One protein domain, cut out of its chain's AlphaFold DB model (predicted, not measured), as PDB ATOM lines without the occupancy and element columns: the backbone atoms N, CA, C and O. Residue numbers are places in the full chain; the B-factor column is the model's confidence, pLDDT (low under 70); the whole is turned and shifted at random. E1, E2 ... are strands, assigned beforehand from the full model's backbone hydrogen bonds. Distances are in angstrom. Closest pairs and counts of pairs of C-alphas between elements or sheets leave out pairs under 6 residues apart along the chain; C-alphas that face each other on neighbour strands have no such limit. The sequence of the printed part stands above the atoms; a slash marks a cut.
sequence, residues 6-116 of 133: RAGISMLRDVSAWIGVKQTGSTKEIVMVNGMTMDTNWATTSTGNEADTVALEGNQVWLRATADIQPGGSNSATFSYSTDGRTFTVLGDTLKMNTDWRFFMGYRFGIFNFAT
ATOM      1  N   ARG A   6      31.708  34.888  30.011       98.75
ATOM      2  CA  ARG A   6      32.416  33.748  29.428       98.75
ATOM      3  C   ARG A   6      31.513  32.523  29.484       98.75
ATOM      4  O   ARG A   6      31.090  32.115  30.566       98.75
ATOM      5  N   ALA A   7      31.244  31.921  28.331       98.94
ATOM      6  CA  ALA A   7      30.378  30.752  28.214       98.94
ATOM      7  C   ALA A   7      30.961  29.738  27.234       98.94
ATOM      8  O   ALA A   7      31.471  30.123  26.186       98.94
ATOM      9  N   GLY A   8      30.865  28.444  27.522       98.88
ATOM     10  CA  GLY A   8      31.471  27.444  26.650       98.88
ATOM     11  C   GLY A   8      31.313  26.014  27.126       98.88
ATOM     12  O   GLY A   8      30.487  25.718  27.994       98.88
ATOM     13  N   ILE A   9      32.135  25.143  26.539       98.88
ATOM     14  CA  ILE A   9      32.267  23.743  26.933       98.88
ATOM     15  C   ILE A   9      33.670  23.458  27.465       98.88
ATOM     16  O   ILE A   9      34.654  23.999  26.963       98.88
ATOM     17  N   SER A  10      33.775  22.583  28.458       98.81
ATOM     18  CA  SER A  10      35.034  22.219  29.101       98.81
ATOM     19  C   SER A  10      35.304  20.722  29.055       98.81
ATOM     20  O   SER A  10      34.382  19.905  29.072       98.81
ATOM     21  N   MET A  11      36.592  20.380  29.065       98.75
ATOM     22  CA  MET A  11      37.069  19.109  29.596       98.75
ATOM     23  C   MET A  11      37.394  19.317  31.068       98.75
ATOM     24  O   MET A  11      38.451  19.844  31.412       98.75
ATOM     25  N   LEU A  12      36.437  18.956  31.920       98.62
ATOM     26  CA  LEU A  12      36.433  19.285  33.338       98.62
ATOM     27  C   LEU A  12      37.115  18.205  34.178       98.62
ATOM     28  O   LEU A  12      36.643  17.065  34.246       98.62
ATOM     29  N   ARG A  13      38.174  18.620  34.875       98.50
ATOM     30  CA  ARG A  13      38.829  17.922  35.990       98.50
ATOM     31  C   ARG A  13      39.709  18.891  36.800       98.50
ATOM     32  O   ARG A  13      39.659  20.099  36.591       98.50
ATOM     33  N   ASP A  14      40.537  18.377  37.702       98.25
ATOM     34  CA  ASP A  14      41.578  19.127  38.414       98.25
ATOM     35  C   ASP A  14      42.596  19.793  37.473       98.25
ATOM     36  O   ASP A  14      43.086  20.874  37.783       98.25
ATOM     37  N   VAL A  15      42.862  19.196  36.305       98.56
ATOM     38  CA  VAL A  15      43.537  19.845  35.171       98.56
ATOM     39  C   VAL A  15      42.539  19.977  34.027       98.56
ATOM     40  O   VAL A  15      42.094  18.967  33.478       98.56
ATOM     41  N   SER A  16      42.170  21.208  33.685       98.81
ATOM     42  CA  SER A  16      41.074  21.516  32.764       98.81
ATOM     43  C   SER A  16      41.499  22.412  31.603       98.81
ATOM     44  O   SER A  16      42.438  23.205  31.700       98.81
ATOM     45  N   ALA A  17      40.724  22.327  30.527       98.94
ATOM     46  CA  ALA A  17      40.715  23.282  29.426       98.94
ATOM     47  C   ALA A  17      39.284  23.462  28.908       98.94
ATOM     48  O   ALA A  17      38.414  22.614  29.145       98.94
ATOM     49  N   TRP A  18      39.032  24.555  28.201       98.94
ATOM     50  CA  TRP A  18      37.730  24.833  27.611       98.94
ATOM     51  C   TRP A  18      37.828  25.619  26.311       98.94
ATOM     52  O   TRP A  18      38.796  26.331  26.068       98.94
ATOM     53  N   ILE A  19      36.780  25.512  25.499       98.94
ATOM     54  CA  ILE A  19      36.537  26.376  24.345       98.94
ATOM     55  C   ILE A  19      35.168  27.029  24.499       98.94
ATOM     56  O   ILE A  19      34.214  26.402  24.968       98.94
ATOM     57  N   GLY A  20      35.064  28.305  24.157       98.88
ATOM     58  CA  GLY A  20      33.859  29.074  24.421       98.88
ATOM     59  C   GLY A  20      33.870  30.436  23.765       98.88
ATOM     60  O   GLY A  20      34.762  30.759  22.994       98.88
ATOM     61  N   VAL A  21      32.866  31.236  24.093       98.88
ATOM     62  CA  VAL A  21      32.783  32.645  23.732       98.88
ATOM     63  C   VAL A  21      33.159  33.474  24.952       98.88
ATOM     64  O   VAL A  21      32.652  33.228  26.051       98.88
ATOM     65  N   LYS A  22      34.014  34.476  24.757       98.56
ATOM     66  CA  LYS A  22      34.211  35.582  25.699       98.56
ATOM     67  C   LYS A  22      33.629  36.856  25.094       98.56
ATOM     68  O   LYS A  22      33.747  37.079  23.888       98.56
ATOM     69  N   GLN A  23      32.982  37.675  25.917       98.50
ATOM     70  CA  GLN A  23      32.487  38.980  25.500       98.50
ATOM     71  C   GLN A  23      33.219  40.095  26.251       98.50
ATOM     72  O   GLN A  23      33.237  40.124  27.479       98.50
ATOM     73  N   THR A  24      33.822  41.016  25.502       98.06
ATOM     74  CA  THR A  24      34.508  42.203  26.031       98.06
ATOM     75  C   THR A  24      33.918  43.439  25.367       98.06
ATOM     76  O   THR A  24      34.011  43.625  24.152       98.06
ATOM     77  N   GLY A  25      33.230  44.257  26.156       97.12
ATOM     78  CA  GLY A  25      32.330  45.290  25.664       97.12
ATOM     79  C   GLY A  25      31.265  44.703  24.732       97.12
ATOM     80  O   GLY A  25      30.466  43.838  25.106       97.12
ATOM     81  N   SER A  26      31.260  45.182  23.489       95.88
ATOM     82  CA  SER A  26      30.381  44.704  22.417       95.88
ATOM     83  C   SER A  26      30.993  43.594  21.558       95.88
ATOM     84  O   SER A  26      30.302  43.057  20.695       95.88
ATOM     85  N   THR A  27      32.272  43.269  21.753       97.88
ATOM     86  CA  THR A  27      33.006  42.319  20.911       97.88
ATOM     87  C   THR A  27      32.881  40.911  21.468       97.88
ATOM     88  O   THR A  27      32.994  40.703  22.677       97.88
ATOM     89  N   LYS A  28      32.661  39.939  20.579       98.62
ATOM     90  CA  LYS A  28      32.654  38.514  20.908       98.62
ATOM     91  C   LYS A  28      33.803  37.818  20.210       98.62
ATOM     92  O   LYS A  28      34.020  38.002  19.016       98.62
ATOM     93  N   GLU A  29      34.478  36.968  20.958       98.75
ATOM     94  CA  GLU A  29      35.552  36.131  20.450       98.75
ATOM     95  C   GLU A  29      35.299  34.689  20.873       98.75
ATOM     96  O   GLU A  29      34.870  34.437  22.002       98.75
ATOM     97  N   ILE A  30      35.562  33.746  19.971       98.88
ATOM     98  CA  ILE A  30      35.732  32.344  20.335       98.88
ATOM     99  C   ILE A  30      37.144  32.215  20.891       98.88
ATOM    100  O   ILE A  30      38.106  32.603  20.235       98.88
ATOM    101  N   VAL A  31      37.268  31.664  22.087       98.88
ATOM    102  CA  VAL A  31      38.539  31.506  22.787       98.88
ATOM    103  C   VAL A  31      38.698  30.059  23.230       98.88
ATOM    104  O   VAL A  31      37.731  29.421  23.658       98.88
ATOM    105  N   MET A  32      39.923  29.548  23.136       98.88
ATOM    106  CA  MET A  32      40.338  28.315  23.797       98.88
ATOM    107  C   MET A  32      41.249  28.681  24.969       98.88
ATOM    108  O   MET A  32      42.210  29.434  24.810       98.88
ATOM    109  N   VAL A  33      40.932  28.175  26.157       98.94
ATOM    110  CA  VAL A  33      41.717  28.370  27.379       98.94
ATOM    111  C   VAL A  33      42.228  27.027  27.866       98.94
ATOM    112  O   VAL A  33      41.449  26.094  28.072       98.94
ATOM    113  N   ASN A  34      43.533  26.954  28.111       98.75
ATOM    114  CA  ASN A  34      44.210  25.761  28.609       98.75
ATOM    115  C   ASN A  34      44.958  26.057  29.919       98.75
ATOM    116  O   ASN A  34      45.145  27.211  30.312       98.75
ATOM    117  N   GLY A  35      45.392  25.005  30.612       98.25
ATOM    118  CA  GLY A  35      46.245  25.115  31.795       98.25
ATOM    119  C   GLY A  35      45.522  25.591  33.054       98.25
ATOM    120  O   GLY A  35      46.148  26.222  33.905       98.25
ATOM    121  N   MET A  36      44.219  25.324  33.189       98.75
ATOM    122  CA  MET A  36      43.528  25.480  34.472       98.75
ATOM    123  C   MET A  36      43.918  24.329  35.394       98.75
ATOM    124  O   MET A  36      43.808  23.171  34.987       98.75
ATOM    125  N   THR A  37      44.341  24.626  36.622       98.75
ATOM    126  CA  THR A  37      44.858  23.605  37.544       98.75
ATOM    127  C   THR A  37      44.405  23.819  38.985       98.75
ATOM    128  O   THR A  37      44.258  24.955  39.446       98.75
ATOM    129  N   MET A  38      44.240  22.713  39.710       98.62
ATOM    130  CA  MET A  38      44.096  22.655  41.166       98.62
ATOM    131  C   MET A  38      45.250  21.857  41.786       98.62
ATOM    132  O   MET A  38      45.817  20.981  41.134       98.62
ATOM    133  N   ASP A  39      45.615  22.159  43.032       96.69
ATOM    134  CA  ASP A  39      46.535  21.319  43.808       96.69
ATOM    135  C   ASP A  39      45.813  20.149  44.507       96.69
ATOM    136  O   ASP A  39      44.599  19.974  44.398       96.69
ATOM    137  N   THR A  40      46.557  19.334  45.262       95.38
ATOM    138  CA  THR A  40      46.003  18.187  46.003       95.38
ATOM    139  C   THR A  40      45.171  18.573  47.230       95.38
ATOM    140  O   THR A  40      44.568  17.697  47.845       95.38
ATOM    141  N   ASN A  41      45.144  19.857  47.602       96.69
ATOM    142  CA  ASN A  41      44.222  20.416  48.594       96.69
ATOM    143  C   ASN A  41      42.983  21.037  47.924       96.69
ATOM    144  O   ASN A  41      42.160  21.645  48.608       96.69
ATOM    145  N   TRP A  42      42.853  20.884  46.602       97.00
ATOM    146  CA  TRP A  42      41.775  21.424  45.773       97.00
ATOM    147  C   TRP A  42      41.736  22.952  45.714       97.00
ATOM    148  O   TRP A  42      40.711  23.537  45.364       97.00
ATOM    149  N   ALA A  43      42.857  23.608  46.018       98.44
ATOM    150  CA  ALA A  43      43.008  25.035  45.799       98.44
ATOM    151  C   ALA A  43      43.336  25.301  44.325       98.44
ATOM    152  O   ALA A  43      44.173  24.618  43.729       98.44
ATOM    153  N   THR A  44      42.701  26.316  43.732       98.62
ATOM    154  CA  THR A  44      43.040  26.781  42.380       98.62
ATOM    155  C   THR A  44      44.481  27.275  42.354       98.62
ATOM    156  O   THR A  44      44.825  28.232  43.044       98.62
ATOM    157  N   THR A  45      45.310  26.656  41.519       98.62
ATOM    158  CA  THR A  45      46.701  27.073  41.281       98.62
ATOM    159  C   THR A  45      46.860  27.842  39.974       98.62
ATOM    160  O   THR A  45      47.793  28.629  39.842       98.62
ATOM    161  N   SER A  46      45.931  27.673  39.030       98.69
ATOM    162  CA  SER A  46      45.867  28.449  37.792       98.69
ATOM    163  C   SER A  46      44.425  28.591  37.313       98.69
ATOM    164  O   SER A  46      43.674  27.616  37.268       98.69
ATOM    165  N   THR A  47      44.051  29.801  36.892       98.50
ATOM    166  CA  THR A  47      42.773  30.085  36.213       98.50
ATOM    167  C   THR A  47      42.831  29.851  34.700       98.50
ATOM    168  O   THR A  47      41.859  30.138  34.003       98.50
ATOM    169  N   GLY A  48      43.949  29.319  34.196       98.44
ATOM    170  CA  GLY A  48      44.198  29.080  32.777       98.44
ATOM    171  C   GLY A  48      44.691  30.314  32.023       98.44
ATOM    172  O   GLY A  48      44.630  31.438  32.523       98.44
ATOM    173  N   ASN A  49      45.171  30.079  30.803       98.31
ATOM    174  CA  ASN A  49      45.615  31.102  29.858       98.31
ATOM    175  C   ASN A  49      44.889  30.920  28.523       98.31
ATOM    176  O   ASN A  49      44.599  29.790  28.128       98.31
ATOM    177  N   GLU A  50      44.611  32.022  27.827       98.50
ATOM    178  CA  GLU A  50      44.100  31.965  26.455       98.50
ATOM    179  C   GLU A  50      45.187  31.388  25.544       98.50
ATOM    180  O   GLU A  50      46.251  31.985  25.389       98.50
ATOM    181  N   ALA A  51      44.933  30.203  24.991       98.38
ATOM    182  CA  ALA A  51      45.846  29.534  24.075       98.38
ATOM    183  C   ALA A  51      45.701  30.086  22.650       98.38
ATOM    184  O   ALA A  51      46.693  30.198  21.936       98.38
ATOM    185  N   ASP A  52      44.472  30.431  22.247       98.75
ATOM    186  CA  ASP A  52      44.171  31.059  20.959       98.75
ATOM    187  C   ASP A  52      42.783  31.730  20.968       98.75
ATOM    188  O   ASP A  52      41.917  31.388  21.787       98.75
ATOM    189  N   THR A  53      42.567  32.678  20.053       98.56
ATOM    190  CA  THR A  53      41.330  33.458  19.914       98.56
ATOM    191  C   THR A  53      40.995  33.740  18.450       98.56
ATOM    192  O   THR A  53      41.870  33.915  17.605       98.56
ATOM    193  N   VAL A  54      39.704  33.839  18.143       98.62
ATOM    194  CA  VAL A  54      39.202  34.279  16.838       98.62
ATOM    195  C   VAL A  54      37.917  35.084  17.011       98.62
ATOM    196  O   VAL A  54      37.090  34.784  17.872       98.62
ATOM    197  N   ALA A  55      37.723  36.110  16.182       98.38
ATOM    198  CA  ALA A  55      36.496  36.902  16.194       98.38
ATOM    199  C   ALA A  55      35.262  36.028  15.901       98.38
ATOM    200  O   ALA A  55      35.276  35.198  14.988       98.38
ATOM    201  N   LEU A  56      34.185  36.229  16.665       98.38
ATOM    202  CA  LEU A  56      32.887  35.613  16.400       98.38
ATOM    203  C   LEU A  56      31.954  36.633  15.753       98.38
ATOM    204  O   LEU A  56      31.392  37.495  16.430       98.38
ATOM    205  N   GLU A  57      31.710  36.460  14.459       95.12
ATOM    206  CA  GLU A  57      30.661  37.196  13.763       95.12
ATOM    207  C   GLU A  57      29.292  36.559  14.047       95.12
ATOM    208  O   GLU A  57      29.045  35.385  13.761       95.12
ATOM    209  N   GLY A  58      28.377  37.340  14.622       94.31
ATOM    210  CA  GLY A  58      27.019  36.900  14.941       94.31
ATOM    211  C   GLY A  58      26.843  36.329  16.355       94.31
ATOM    212  O   GLY A  58      27.508  36.719  17.312       94.31
ATOM    213  N   ASN A  59      25.838  35.462  16.515       95.62
ATOM    214  CA  ASN A  59      25.321  35.052  17.831       95.62
ATOM    215  C   ASN A  59      25.209  33.533  18.017       95.62
ATOM    216  O   ASN A  59      24.647  33.084  19.016       95.62
ATOM    217  N   GLN A  60      25.697  32.744  17.060       97.88
ATOM    218  CA  GLN A  60      25.597  31.292  17.087       97.88
ATOM    219  C   GLN A  60      26.938  30.667  16.724       97.88
ATOM    220  O   GLN A  60      27.581  31.077  15.764       97.88
ATOM    221  N   VAL A  61      27.326  29.663  17.500       98.75
ATOM    222  CA  VAL A  61      28.550  28.889  17.321       98.75
ATOM    223  C   VAL A  61      28.286  27.463  17.792       98.75
ATOM    224  O   VAL A  61      27.517  27.246  18.731       98.75
ATOM    225  N   TRP A  62      28.914  26.495  17.137       98.88
ATOM    226  CA  TRP A  62      29.007  25.120  17.603       98.88
ATOM    227  C   TRP A  62      30.397  24.919  18.182       98.88
ATOM    228  O   TRP A  62      31.390  25.302  17.567       98.88
ATOM    229  N   LEU A  63      30.463  24.318  19.361       98.88
ATOM    230  CA  LEU A  63      31.703  24.041  20.072       98.88
ATOM    231  C   LEU A  63      31.853  22.530  20.193       98.88
ATOM    232  O   LEU A  63      30.871  21.829  20.440       98.88
ATOM    233  N   ARG A  64      33.073  22.025  20.022       98.81
ATOM    234  CA  ARG A  64      33.376  20.597  20.099       98.81
ATOM    235  C   ARG A  64      34.661  20.370  20.879       98.81
ATOM    236  O   ARG A  64      35.678  21.007  20.617       98.81
ATOM    237  N   ALA A  65      34.604  19.417  21.800       98.56
ATOM    238  CA  ALA A  65      35.762  18.837  22.458       98.56
ATOM    239  C   ALA A  65      35.848  17.362  22.052       98.56
ATOM    240  O   ALA A  65      34.846  16.648  22.089       98.56
ATOM    241  N   THR A  66      37.036  16.915  21.664       98.44
ATOM    242  CA  THR A  66      37.329  15.514  21.339       98.44
ATOM    243  C   THR A  66      38.383  15.034  22.318       98.44
ATOM    244  O   THR A  66      39.427  15.671  22.426       98.44
ATOM    245  N   ALA A  67      38.108  13.952  23.044       97.81
ATOM    246  CA  ALA A  67      38.973  13.457  24.110       97.81
ATOM    247  C   ALA A  67      39.274  11.967  23.931       97.81
ATOM    248  O   ALA A  67      38.356  11.172  23.741       97.81
ATOM    249  N   ASP A  68      40.548  11.597  24.049       97.81
ATOM    250  CA  ASP A  68      40.979  10.203  24.158       97.81
ATOM    251  C   ASP A  68      41.157   9.840  25.636       97.81
ATOM    252  O   ASP A  68      42.143  10.220  26.274       97.81
ATOM    253  N   ILE A  69      40.174   9.114  26.168       96.06
ATOM    254  CA  ILE A  69      40.139   8.614  27.549       96.06
ATOM    255  C   ILE A  69      40.462   7.114  27.642       96.06
ATOM    256  O   ILE A  69      40.248   6.505  28.693       96.06
ATOM    257  N   GLN A  70      40.933   6.492  26.557       95.50
ATOM    258  CA  GLN A  70      41.245   5.069  26.550       95.50
ATOM    259  C   GLN A  70      42.413   4.774  27.511       95.50
ATOM    260  O   GLN A  70      43.443   5.454  27.464       95.50
ATOM    261  N   PRO A  71      42.330   3.724  28.352       94.12
ATOM    262  CA  PRO A  71      43.490   3.244  29.097       94.12
ATOM    263  C   PRO A  71      44.656   2.910  28.150       94.12
ATOM    264  O   PRO A  71      44.523   2.066  27.267       94.12
ATOM    265  N   GLY A  72      45.798   3.581  28.329       91.44
ATOM    266  CA  GLY A  72      46.966   3.453  27.444       91.44
ATOM    267  C   GLY A  72      46.921   4.304  26.165       91.44
ATOM    268  O   GLY A  72      47.860   4.234  25.377       91.44
ATOM    269  N   GLY A  73      45.869   5.107  25.972       95.12
ATOM    270  CA  GLY A  73      45.745   6.071  24.879       95.12
ATOM    271  C   GLY A  73      46.601   7.327  25.074       95.12
ATOM    272  O   GLY A  73      47.442   7.430  25.978       95.12
ATOM    273  N   SER A  74      46.373   8.334  24.235       97.12
ATOM    274  CA  SER A  74      47.118   9.593  24.271       97.12
ATOM    275  C   SER A  74      46.838  10.413  25.535       97.12
ATOM    276  O   SER A  74      47.685  11.224  25.930       97.12
ATOM    277  N   ASN A  75      45.699  10.189  26.203       97.19
ATOM    278  CA  ASN A  75      45.218  11.003  27.321       97.19
ATOM    279  C   ASN A  75      45.226  12.491  26.942       97.19
ATOM    280  O   ASN A  75      45.850  13.319  27.613       97.19
ATOM    281  N   SER A  76      44.613  12.823  25.808       98.19
ATOM    282  CA  SER A  76      44.587  14.185  25.277       98.19
ATOM    283  C   SER A  76      43.185  14.641  24.909       98.19
ATOM    284  O   SER A  76      42.371  13.823  24.483       98.19
ATOM    285  N   ALA A  77      42.940  15.947  24.986       98.56
ATOM    286  CA  ALA A  77      41.754  16.553  24.402       98.56
ATOM    287  C   ALA A  77      42.097  17.724  23.476       98.56
ATOM    288  O   ALA A  77      42.960  18.547  23.785       98.56
ATOM    289  N   THR A  78      41.394  17.800  22.349       98.75
ATOM    290  CA  THR A  78      41.488  18.881  21.361       98.75
ATOM    291  C   THR A  78      40.150  19.584  21.226       98.75
ATOM    292  O   THR A  78      39.094  18.960  21.370       98.75
ATOM    293  N   PHE A  79      40.187  20.869  20.892       98.88
ATOM    294  CA  PHE A  79      39.000  21.709  20.826       98.88
ATOM    295  C   PHE A  79      38.837  22.308  19.434       98.88
ATOM    296  O   PHE A  79      39.806  22.676  18.775       98.88
ATOM    297  N   SER A  80      37.594  22.382  18.975       98.88
ATOM    298  CA  SER A  80      37.248  22.962  17.683       98.88
ATOM    299  C   SER A  80      35.916  23.695  17.749       98.88
ATOM    300  O   SER A  80      35.083  23.434  18.621       98.88
ATOM    301  N   TYR A  81      35.712  24.618  16.819       98.88
ATOM    302  CA  TYR A  81      34.480  25.385  16.690       98.88
ATOM    303  C   TYR A  81      33.974  25.366  15.249       98.88
ATOM    304  O   TYR A  81      34.723  25.077  14.319       98.88
ATOM    305  N   SER A  82      32.705  25.711  15.064       98.69
ATOM    306  CA  SER A  82      32.088  25.905  13.755       98.69
ATOM    307  C   SER A  82      31.092  27.064  13.807       98.69
ATOM    308  O   SER A  82      30.385  27.235  14.802       98.69
ATOM    309  N   THR A  83      31.023  27.860  12.740       98.00
ATOM    310  CA  THR A  83      30.055  28.961  12.571       98.00
ATOM    311  C   THR A  83      28.959  28.638  11.551       98.00
ATOM    312  O   THR A  83      27.949  29.336  11.494       98.00
ATOM    313  N   ASP A  84      29.113  27.553  10.787       97.25
ATOM    314  CA  ASP A  84      28.144  27.059   9.800       97.25
ATOM    315  C   ASP A  84      27.451  25.751  10.236       97.25
ATOM    316  O   ASP A  84      26.532  25.276   9.565       97.25
ATOM    317  N   GLY A  85      27.890  25.162  11.355       96.94
ATOM    318  CA  GLY A  85      27.407  23.889  11.886       96.94
ATOM    319  C   GLY A  85      27.874  22.659  11.103       96.94
ATOM    320  O   GLY A  85      27.373  21.564  11.350       96.94
ATOM    321  N   ARG A  86      28.801  22.818  10.151       97.25
ATOM    322  CA  ARG A  86      29.266  21.760   9.239       97.25
ATOM    323  C   ARG A  86      30.778  21.594   9.290       97.25
ATOM    324  O   ARG A  86      31.265  20.480   9.459       97.25
ATOM    325  N   THR A  87      31.507  22.695   9.161       98.06
ATOM    326  CA  THR A  87      32.968  22.711   9.095       98.06
ATOM    327  C   THR A  87      33.523  23.097  10.454       98.06
ATOM    328  O   THR A  87      33.213  24.176  10.957       98.06
ATOM    329  N   PHE A  88      34.325  22.216  11.053       98.44
ATOM    330  CA  PHE A  88      34.951  22.454  12.352       98.44
ATOM    331  C   PHE A  88      36.429  22.801  12.189       98.44
ATOM    332  O   PHE A  88      37.179  22.055  11.559       98.44
ATOM    333  N   THR A  89      36.839  23.904  12.806       98.75
ATOM    334  CA  THR A  89      38.219  24.393  12.829       98.75
ATOM    335  C   THR A  89      38.793  24.188  14.224       98.75
ATOM    336  O   THR A  89      38.173  24.590  15.210       98.75
ATOM    337  N   VAL A  90      39.960  23.547  14.319       98.69
ATOM    338  CA  VAL A  90      40.695  23.394  15.585       98.69
ATOM    339  C   VAL A  90      41.176  24.765  16.063       98.69
ATOM    340  O   VAL A  90      41.622  25.569  15.249       98.69
ATOM    341  N   LEU A  91      41.075  25.026  17.367       98.81
ATOM    342  CA  LEU A  91      41.510  26.275  17.991       98.81
ATOM    343  C   LEU A  91      42.340  25.968  19.239       98.81
ATOM    344  O   LEU A  91      41.901  25.183  20.082       98.81
ATOM    345  N   GLY A  92      43.496  26.619  19.369       98.38
ATOM    346  CA  GLY A  92      44.400  26.429  20.500       98.38
ATOM    347  C   GLY A  92      45.224  25.145  20.436       98.38
ATOM    348  O   GLY A  92      45.311  24.460  19.415       98.38
ATOM    349  N   ASP A  93      45.867  24.844  21.557       97.88
ATOM    350  CA  ASP A  93      46.717  23.677  21.727       97.88
ATOM    351  C   ASP A  93      45.951  22.480  22.323       97.88
ATOM    352  O   ASP A  93      44.739  22.492  22.546       97.88
ATOM    353  N   THR A  94      46.668  21.375  22.520       98.50
ATOM    354  CA  THR A  94      46.102  20.141  23.074       98.50
ATOM    355  C   THR A  94      46.147  20.173  24.601       98.50
ATOM    356  O   THR A  94      47.205  20.381  25.194       98.50
ATOM    357  N   LEU A  95      45.029  19.869  25.263       98.75
ATOM    358  CA  LEU A  95      45.032  19.564  26.693       98.75
ATOM    359  C   LEU A  95      45.680  18.196  26.908       98.75
ATOM    360  O   LEU A  95      45.148  17.179  26.454       98.75
ATOM    361  N   LYS A  96      46.779  18.148  27.665       98.44
ATOM    362  CA  LYS A  96      47.272  16.892  28.237       98.44
ATOM    363  C   LYS A  96      46.471  16.573  29.497       98.44
ATOM    364  O   LYS A  96      46.570  17.279  30.495       98.44
ATOM    365  N   MET A  97      45.675  15.512  29.444       98.06
ATOM    366  CA  MET A  97      44.810  15.114  30.547       98.06
ATOM    367  C   MET A  97      45.622  14.493  31.689       98.06
ATOM    368  O   MET A  97      46.497  13.655  31.458       98.06
ATOM    369  N   ASN A  98      45.323  14.903  32.924       96.69
ATOM    370  CA  ASN A  98      45.941  14.340  34.119       96.69
ATOM    371  C   ASN A  98      45.391  12.933  34.377       96.69
ATOM    372  O   ASN A  98      44.178  12.741  34.432       96.69
ATOM    373  N   THR A  99      46.273  11.959  34.584       95.56
ATOM    374  CA  THR A  99      45.911  10.562  34.864       95.56
ATOM    375  C   THR A  99      45.976  10.209  36.353       95.56
ATOM    376  O   THR A  99      45.756   9.053  36.710       95.56
ATOM    377  N   ASP A 100      46.284  11.165  37.239       95.75
ATOM    378  CA  ASP A 100      46.287  10.936  38.690       95.75
ATOM    379  C   ASP A 100      44.880  10.580  39.201       95.75
ATOM    380  O   ASP A 100      43.876  11.129  38.748       95.75
ATOM    381  N   TRP A 101      44.788   9.665  40.161       96.25
ATOM    382  CA  TRP A 101      43.535   9.165  40.723       96.25
ATOM    383  C   TRP A 101      42.976  10.056  41.834       96.25
ATOM    384  O   TRP A 101      41.810   9.899  42.177       96.25
ATOM    385  N   ARG A 102      43.768  10.977  42.403       96.94
ATOM    386  CA  ARG A 102      43.401  11.717  43.628       96.94
ATOM    387  C   ARG A 102      42.124  12.546  43.506       96.94
ATOM    388  O   ARG A 102      41.425  12.713  44.500       96.94
ATOM    389  N   PHE A 103      41.797  13.034  42.306       96.69
ATOM    390  CA  PHE A 103      40.529  13.734  42.060       96.69
ATOM    391  C   PHE A 103      39.318  12.782  41.983       96.69
ATOM    392  O   PHE A 103      38.175  13.229  42.027       96.69
ATOM    393  N   PHE A 104      39.566  11.471  41.875       96.31
ATOM    394  CA  PHE A 104      38.646  10.335  41.720       96.31
ATOM    395  C   PHE A 104      37.733  10.373  40.494       96.31
ATOM    396  O   PHE A 104      37.672   9.408  39.737       96.31
ATOM    397  N   MET A 105      37.033  11.481  40.271       97.38
ATOM    398  CA  MET A 105      36.178  11.684  39.114       97.38
ATOM    399  C   MET A 105      37.008  11.608  37.827       97.38
ATOM    400  O   MET A 105      38.065  12.236  37.719       97.38
ATOM    401  N   GLY A 106      36.524  10.846  36.845       97.25
ATOM    402  CA  GLY A 106      37.050  10.896  35.481       97.25
ATOM    403  C   GLY A 106      36.763  12.243  34.812       97.25
ATOM    404  O   GLY A 106      35.973  13.045  35.313       97.25
ATOM    405  N   TYR A 107      37.389  12.487  33.665       98.38
ATOM    406  CA  TYR A 107      37.091  13.669  32.859       98.38
ATOM    407  C   TYR A 107      35.617  13.707  32.440       98.38
ATOM    408  O   TYR A 107      35.019  12.677  32.124       98.38
ATOM    409  N   ARG A 108      35.033  14.907  32.427       98.44
ATOM    410  CA  ARG A 108      33.658  15.142  31.970       98.44
ATOM    411  C   ARG A 108      33.612  16.264  30.948       98.44
ATOM    412  O   ARG A 108      34.345  17.240  31.077       98.44
ATOM    413  N   PHE A 109      32.680  16.163  30.007       98.56
ATOM    414  CA  PHE A 109      32.229  17.326  29.253       98.56
ATOM    415  C   PHE A 109      31.369  18.204  30.169       98.56
ATOM    416  O   PHE A 109      30.405  17.720  30.766       98.56
ATOM    417  N   GLY A 110      31.731  19.475  30.311       98.44
ATOM    418  CA  GLY A 110      30.967  20.460  31.076       98.44
ATOM    419  C   GLY A 110      30.464  21.584  30.180       98.44
ATOM    420  O   GLY A 110      31.136  21.943  29.224       98.44
ATOM    421  N   ILE A 111      29.305  22.158  30.498       98.81
ATOM    422  CA  ILE A 111      28.817  23.413  29.910       98.81
ATOM    423  C   ILE A 111      28.800  24.451  31.028       98.81
ATOM    424  O   ILE A 111      28.319  24.157  32.123       98.81
ATOM    425  N   PHE A 112      29.303  25.655  30.770       98.88
ATOM    426  CA  PHE A 112      29.361  26.717  31.774       98.88
ATOM    427  C   PHE A 112      28.977  28.087  31.207       98.88
ATOM    428  O   PHE A 112      29.044  28.327  30.001       98.88
ATOM    429  N   ASN A 113      28.614  28.995  32.113       98.81
ATOM    430  CA  ASN A 113      28.495  30.429  31.875       98.81
ATOM    431  C   ASN A 113      28.798  31.178  33.184       98.81
ATOM    432  O   ASN A 113      28.210  30.848  34.213       98.81
ATOM    433  N   PHE A 114      29.691  32.166  33.155       98.69
ATOM    434  CA  PHE A 114      29.971  33.056  34.286       98.69
ATOM    435  C   PHE A 114      30.340  34.461  33.803       98.69
ATOM    436  O   PHE A 114      30.724  34.640  32.650       98.69
ATOM    437  N   ALA A 115      30.254  35.449  34.693       98.56
ATOM    438  CA  ALA A 115      30.611  36.834  34.403       98.56
ATOM    439  C   ALA A 115      31.856  37.261  35.190       98.56
ATOM    440  O   ALA A 115      31.976  36.948  36.375       98.56
ATOM    441  N   THR A 116      32.762  38.004  34.550       98.31
ATOM    442  CA  THR A 116      33.929  38.626  35.203       98.31
ATOM    443  C   THR A 116      33.711  40.090  35.575       98.31
ATOM    444  O   THR A 116      34.506  40.634  36.334       98.31
TER     445      THR A 116
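This is residues 6 to 116 of the 133 residues of the protein "GH43_C2 domain-containing protein" of Moniliophthora perniciosa (strain FA553 / isolate CP02) (UniProt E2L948). This is a two-layer sandwich: a strongly twisted sheet of five strands, E4 E3 E2 E1 E7, has the small hairpin E5 and E6 over part of one face, and short pairings tie the long stretch 83 to 107, with no named element, to E6. The printed part has 111 residues, with seven named strands, E1 to E7 in order along the chain, and no named helix; both sheets are antiparallel, and the class is all strand. It is compact, with a radius of gyration of the C-alphas of 14.2 A and spans of 41 by 30 by 19 A.

E1, residues 6 to 12, and E2, residues 15 to 24, form a hairpin, with N 9 and O 19 within hydrogen-bond range at 2.9 A. E3, residues 27 to 38, forms a hairpin with E2, N 20 and O 31 being 2.9 A apart. E4, residues 44 to 55, forms a hairpin with E3, N 32 and O 52 being 3.0 A apart. E1 to E4 are a meander, each strand the antiparallel neighbour of the one before. E2 bends by 67 degrees at residue 20. E5, residues 62 to 67, and E6, residues 76 to 82, form a hairpin, with N 64 and O 80 2.8 A apart. The closest C-alphas of E2 and E6 are those of Ile 19 and Phe 79, 6.3 A. E7, residues 108 to 115, is antiparallel to E1, with N 10 and O 110 2.8 A apart. The edge strands E4 and E7 are apart.

E1 begins at C-alpha 6 (32.416, 33.748, 29.428) and E7 ends at C-alpha 115 (30.611, 36.834, 34.403). E2 measures 25.8 A, E3 30.3 A, E4 28.8 A and E7 22.0 A from first to last C-alpha.

The C-alphas farthest apart, those of Ser 26 and Gly 72, are 44.7 A apart. The printed part has no cut; the link E6 to E7 is long, with 25 residues. No printed residue is under 70 in pLDDT.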